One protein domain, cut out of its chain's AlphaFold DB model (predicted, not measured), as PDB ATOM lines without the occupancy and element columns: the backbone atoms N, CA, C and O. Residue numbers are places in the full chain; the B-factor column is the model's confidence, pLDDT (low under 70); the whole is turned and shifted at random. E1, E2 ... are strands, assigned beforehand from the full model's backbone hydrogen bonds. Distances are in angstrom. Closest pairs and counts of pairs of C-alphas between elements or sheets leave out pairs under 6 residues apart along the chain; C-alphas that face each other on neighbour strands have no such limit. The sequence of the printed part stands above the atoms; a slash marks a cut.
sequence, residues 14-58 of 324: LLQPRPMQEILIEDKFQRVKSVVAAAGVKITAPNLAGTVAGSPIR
ATOM      1  N   LEU A  14     200.070 188.446 175.315       93.88
ATOM      2  CA  LEU A  14     201.463 188.808 175.081       93.88
ATOM      3  C   LEU A  14     201.816 189.944 176.038       93.88
ATOM      4  O   LEU A  14     201.060 190.912 176.158       93.88
ATOM      5  N   LEU A  15     202.937 189.798 176.731       93.12
ATOM      6  CA  LEU A  15     203.385 190.686 177.791       93.12
ATOM      7  C   LEU A  15     204.806 191.162 177.463       93.12
ATOM      8  O   LEU A  15     205.711 190.338 177.342       93.12
ATOM      9  N   GLN A  16     205.008 192.469 177.307       90.56
ATOM     10  CA  GLN A  16     206.334 193.061 177.103       90.56
ATOM     11  C   GLN A  16     206.834 193.734 178.386       90.56
ATOM     12  O   GLN A  16     206.016 194.291 179.128       90.56
ATOM     13  N   PRO A  17     208.149 193.686 178.669       88.94
ATOM     14  CA  PRO A  17     208.725 194.481 179.744       88.94
ATOM     15  C   PRO A  17     208.562 195.972 179.430       88.94
ATOM     16  O   PRO A  17     208.347 196.371 178.280       88.94
ATOM     17  N   ARG A  18     208.658 196.815 180.457       85.44
ATOM     18  CA  ARG A  18     208.693 198.264 180.240       85.44
ATOM     19  C   ARG A  18     209.961 198.656 179.467       85.44
ATOM     20  O   ARG A  18     210.961 197.940 179.525       85.44
ATOM     21  N   PRO A  19     209.945 199.794 178.750       82.31
ATOM     22  CA  PRO A  19     211.136 200.283 178.065       82.31
ATOM     23  C   PRO A  19     212.345 200.371 179.008       82.31
ATOM     24  O   PRO A  19     212.212 200.830 180.142       82.31
ATOM     25  N   MET A  20     213.515 199.954 178.515       81.12
ATOM     26  CA  MET A  20     214.793 199.924 179.250       81.12
ATOM     27  C   MET A  20     214.822 199.028 180.501       81.12
ATOM     28  O   MET A  20     215.574 199.304 181.433       81.12
ATOM     29  N   GLN A  21     214.014 197.968 180.544       82.62
ATOM     30  CA  GLN A  21     214.032 196.979 181.625       82.62
ATOM     31  C   GLN A  21     214.332 195.582 181.081       82.62
ATOM     32  O   GLN A  21     213.859 195.207 180.004       82.62
ATOM     33  N   GLU A  22     215.129 194.815 181.824       80.12
ATOM     34  CA  GLU A  22     215.488 193.447 181.457       80.12
ATOM     35  C   GLU A  22     214.355 192.479 181.813       80.12
ATOM     36  O   GLU A  22     213.828 192.487 182.925       80.12
ATOM     37  N   ILE A  23     213.987 191.612 180.867       82.25
ATOM     38  CA  ILE A  23     212.836 190.709 180.999       82.25
ATOM     39  C   ILE A  23     212.962 189.704 182.155       82.25
ATOM     40  O   ILE A  23     211.942 189.249 182.668       82.25
ATOM     41  N   LEU A  24     214.193 189.360 182.549       78.25
ATOM     42  CA  LEU A  24     214.476 188.423 183.640       78.25
ATOM     43  C   LEU A  24     214.370 189.074 185.027       78.25
ATOM     44  O   LEU A  24     214.214 188.358 186.011       78.25
ATOM     45  N   ILE A  25     214.446 190.408 185.101       81.19
ATOM     46  CA  ILE A  25     214.478 191.180 186.355       81.19
ATOM     47  C   ILE A  25     213.142 191.901 186.598       81.19
ATOM     48  O   ILE A  25     212.757 192.143 187.737       81.19
ATOM     49  N   GLU A  26     212.431 192.275 185.534       82.56
ATOM     50  CA  GLU A  26     211.212 193.077 185.624       82.56
ATOM     51  C   GLU A  26     209.990 192.263 186.077       82.56
ATOM     52  O   GLU A  26     209.629 191.248 185.481       82.56
ATOM     53  N   ASP A  27     209.265 192.800 187.059       80.75
ATOM     54  CA  ASP A  27     208.014 192.217 187.558       80.75
ATOM     55  C   ASP A  27     206.770 192.799 186.864       80.75
ATOM     56  O   ASP A  27     205.702 192.175 186.839       80.75
ATOM     57  N   LYS A  28     206.869 194.012 186.299       84.94
ATOM     58  CA  LYS A  28     205.738 194.732 185.693       84.94
ATOM     59  C   LYS A  28     205.761 194.655 184.170       84.94
ATOM     60  O   LYS A  28     206.587 195.279 183.508       84.94
ATOM     61  N   PHE A  29     204.754 193.987 183.612       90.56
ATOM     62  CA  PHE A  29     204.608 193.797 182.170       90.56
ATOM     63  C   PHE A  29     203.420 194.561 181.582       90.56
ATOM     64  O   PHE A  29     202.354 194.660 182.192       90.56
ATOM     65  N   GLN A  30     203.581 195.045 180.351       90.19
ATOM     66  CA  GLN A  30     202.518 195.665 179.567       90.19
ATOM     67  C   GLN A  30     201.906 194.653 178.601       90.19
ATOM     68  O   GLN A  30     202.610 193.987 177.840       90.19
ATOM     69  N   ARG A  31     200.575 194.543 178.615       93.25
ATOM     70  CA  ARG A  31     199.856 193.684 177.674       93.25
ATOM     71  C   ARG A  31     199.796 194.344 176.302       93.25
ATOM     72  O   ARG A  31     199.281 195.451 176.173       93.25
ATOM     73  N   VAL A  32     200.245 193.623 175.281       93.38
ATOM     74  CA  VAL A  32     200.261 194.089 173.889       93.38
ATOM     75  C   VAL A  32     199.450 193.167 172.982       93.38
ATOM     76  O   VAL A  32     199.209 192.003 173.304       93.38
ATOM     77  N   LYS A  33     198.975 193.705 171.852       92.88
ATOM     78  CA  LYS A  33     198.189 192.946 170.861       92.88
ATOM     79  C   LYS A  33     199.072 192.153 169.897       92.88
ATOM     80  O   LYS A  33     198.681 191.078 169.458       92.88
ATOM     81  N   SER A  34     200.244 192.682 169.577       92.19
ATOM     82  CA  SER A  34     201.229 192.079 168.685       92.19
ATOM     83  C   SER A  34     202.628 192.527 169.098       92.19
ATOM     84  O   SER A  34     202.788 193.548 169.764       92.19
ATOM     85  N   VAL A  35     203.628 191.746 168.701       91.12
ATOM     86  CA  VAL A  35     205.052 192.059 168.855       91.12
ATOM     87  C   VAL A  35     205.741 191.857 167.509       91.12
ATOM     88  O   VAL A  35     205.302 191.024 166.713       91.12
ATOM     89  N   VAL A  36     206.790 192.631 167.241       90.12
ATOM     90  CA  VAL A  36     207.596 192.549 166.014       90.12
ATOM     91  C   VAL A  36     209.032 192.224 166.413       90.12
ATOM     92  O   VAL A  36     209.510 192.725 167.427       90.12
ATOM     93  N   ALA A  37     209.697 191.356 165.650       90.00
ATOM     94  CA  ALA A  37     211.082 190.983 165.916       90.00
ATOM     95  C   ALA A  37     212.048 192.160 165.649       90.00
ATOM     96  O   ALA A  37     211.818 192.939 164.727       90.00
ATOM     97  N   ALA A  38     213.147 192.304 166.395       87.38
ATOM     98  CA  ALA A  38     213.551 191.507 167.560       87.38
ATOM     99  C   ALA A  38     212.870 192.001 168.853       87.38
ATOM    100  O   ALA A  38     212.879 193.196 169.142       87.38
ATOM    101  N   ALA A  39     212.291 191.089 169.642       84.62
ATOM    102  CA  ALA A  39     211.629 191.429 170.902       84.62
ATOM    103  C   ALA A  39     211.661 190.266 171.903       84.62
ATOM    104  O   ALA A  39     211.391 189.123 171.539       84.62
ATOM    105  N   GLY A  40     211.907 190.579 173.178       86.44
ATOM    106  CA  GLY A  40     211.609 189.682 174.295       86.44
ATOM    107  C   GLY A  40     210.134 189.799 174.682       86.44
ATOM    108  O   GLY A  40     209.631 190.904 174.900       86.44
ATOM    109  N   VAL A  41     209.425 188.673 174.753       90.94
ATOM    110  CA  VAL A  41     207.994 188.639 175.080       90.94
ATOM    111  C   VAL A  41     207.690 187.502 176.045       90.94
ATOM    112  O   VAL A  41     208.132 186.372 175.863       90.94
ATOM    113  N   LYS A  42     206.886 187.792 177.068       90.81
ATOM    114  CA  LYS A  42     206.314 186.793 177.965       90.81
ATOM    115  C   LYS A  42     204.947 186.376 177.426       90.81
ATOM    116  O   LYS A  42     204.064 187.207 177.205       90.81
ATOM    117  N   ILE A  43     204.780 185.081 177.176       92.06
ATOM    118  CA  ILE A  43     203.577 184.516 176.555       92.06
ATOM    119  C   ILE A  43     202.781 183.769 177.618       92.06
ATOM    120  O   ILE A  43     203.311 182.927 178.333       92.06
ATOM    121  N   THR A  44     201.487 184.062 177.714       92.00
ATOM    122  CA  THR A  44     200.566 183.307 178.570       92.00
ATOM    123  C   THR A  44     199.661 182.448 177.702       92.00
ATOM    124  O   THR A  44     198.916 182.975 176.874       92.00
ATOM    125  N   ALA A  45     199.679 181.135 177.912       92.75
ATOM    126  CA  ALA A  45     198.806 180.173 177.241       92.75
ATOM    127  C   ALA A  45     198.530 178.972 178.169       92.75
ATOM    128  O   ALA A  45     199.294 178.743 179.109       92.75
ATOM    129  N   PRO A  46     197.433 178.220 177.964       90.75
ATOM    130  CA  PRO A  46     197.228 176.956 178.666       90.75
ATOM    131  C   PRO A  46     198.223 175.888 178.182       90.75
ATOM    132  O   PRO A  46     198.743 175.985 177.070       90.75
ATOM    133  N   ASN A  47     198.428 174.852 178.999       84.94
ATOM    134  CA  ASN A  47     199.220 173.656 178.671       84.94
ATOM    135  C   ASN A  47     200.701 173.926 178.342       84.94
ATOM    136  O   ASN A  47     201.299 173.206 177.553       84.94
ATOM    137  N   LEU A  48     201.304 174.952 178.956       84.25
ATOM    138  CA  LEU A  48     202.731 175.257 178.785       84.25
ATOM    139  C   LEU A  48     203.651 174.540 179.787       84.25
ATOM    140  O   LEU A  48     204.864 174.622 179.634       84.25
ATOM    141  N   ALA A  49     203.107 173.849 180.796       76.81
ATOM    142  CA  ALA A  49     203.882 173.314 181.922       76.81
ATOM    143  C   ALA A  49     204.982 172.315 181.513       76.81
ATOM    144  O   ALA A  49     206.031 172.292 182.140       76.81
ATOM    145  N   GLY A  50     204.763 171.529 180.453       75.38
ATOM    146  CA  GLY A  50     205.750 170.574 179.935       75.38
ATOM    147  C   GLY A  50     206.698 171.144 178.877       75.38
ATOM    148  O   GLY A  50     207.405 170.373 178.238       75.38
ATOM    149  N   THR A  51     206.666 172.456 178.607       83.00
ATOM    150  CA  THR A  51     207.456 173.050 177.516       83.00
ATOM    151  C   THR A  51     208.933 173.064 177.876       83.00
ATOM    152  O   THR A  51     209.306 173.551 178.940       83.00
ATOM    153  N   VAL A  52     209.771 172.600 176.955       80.31
ATOM    154  CA  VAL A  52     211.222 172.592 177.128       80.31
ATOM    155  C   VAL A  52     211.806 173.952 176.746       80.31
ATOM    156  O   VAL A  52     211.537 174.476 175.660       80.31
ATOM    157  N   ALA A  53     212.625 174.531 177.620       81.12
ATOM    158  CA  ALA A  53     213.326 175.774 177.327       81.12
ATOM    159  C   ALA A  53     214.333 175.589 176.175       81.12
ATOM    160  O   ALA A  53     215.032 174.581 176.090       81.12
ATOM    161  N   GLY A  54     214.379 176.576 175.276       81.31
ATOM    162  CA  GLY A  54     215.095 176.490 173.998       81.31
ATOM    163  C   GLY A  54     214.250 175.938 172.844       81.31
ATOM    164  O   GLY A  54     214.674 176.031 171.701       81.31
ATOM    165  N   SER A  55     213.041 175.421 173.112       84.88
ATOM    166  CA  SER A  55     212.148 174.940 172.050       84.88
ATOM    167  C   SER A  55     211.820 176.039 171.035       84.88
ATOM    168  O   SER A  55     211.485 177.158 171.449       84.88
ATOM    169  N   PRO A  56     211.752 175.715 169.733       86.25
ATOM    170  CA  PRO A  56     211.254 176.653 168.744       86.25
ATOM    171  C   PRO A  56     209.771 176.962 168.996       86.25
ATOM    172  O   PRO A  56     208.973 176.118 169.423       86.25
ATOM    173  N   ILE A  57     209.395 178.209 168.718       89.44
ATOM    174  CA  ILE A  57     208.017 178.692 168.767       89.44
ATOM    175  C   ILE A  57     207.621 179.207 167.389       89.44
ATOM    176  O   ILE A  57     208.287 180.064 166.810       89.44
ATOM    177  N   ARG A  58     206.506 178.703 166.853       90.50
ATOM    178  CA  ARG A  58     205.986 179.119 165.547       90.50
ATOM    179  C   ARG A  58     204.505 179.449 165.630       90.50
ATOM    180  O   ARG A  58     203.732 178.792 166.322       90.50
TER     181      ARG A  58
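This is residues 14 to 58 of the 324 residues of a protein of Methanocorpusculum sp (UniProt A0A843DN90). With little regular structure, this is a small antiparallel sheet of three short strands, E2 - E1 - E3, with a long link from E1 to E2, a short one from E2 to E3, and a tail, residues 46 to 58, that sticks out beyond E3. The printed part has 45 residues, of which 11 are in named strands, E1, E2 and E3 along the chain; there is no named helix, and the class is all strand. It is only just loose, close to compact, with a radius of gyration of the C-alphas of 11.4 A and spans of 30 by 21 by 18 A.

E1, residues 14 to 17, is 10.3 A long and begins at C-alpha 14 (201.463, 188.808, 175.081). E2 is residues 29 to 32, 9.4 A. E3, residues 42 to 44, 6.7 A, ends at C-alpha 44 (200.566, 183.307, 178.570).

E1 is the inner strand. E1 and E2 form a hairpin, antiparallel at 136 degrees; N 30 and O 16 are 2.8 A apart, within hydrogen-bond range. E1 and E3 are antiparallel at 151 degrees, with N 42 and O 15 within hydrogen-bond range at 2.8 A. The edge strands E2 and E3 are only just apart, their closest C-alphas 8.3 A from each other.

The C-alphas of Met 20 and Gly 50 are farthest apart, 30.7 A. The link E1 to E2 is long. The printed part has no cut, and no printed residue is under 70 in pLDDT.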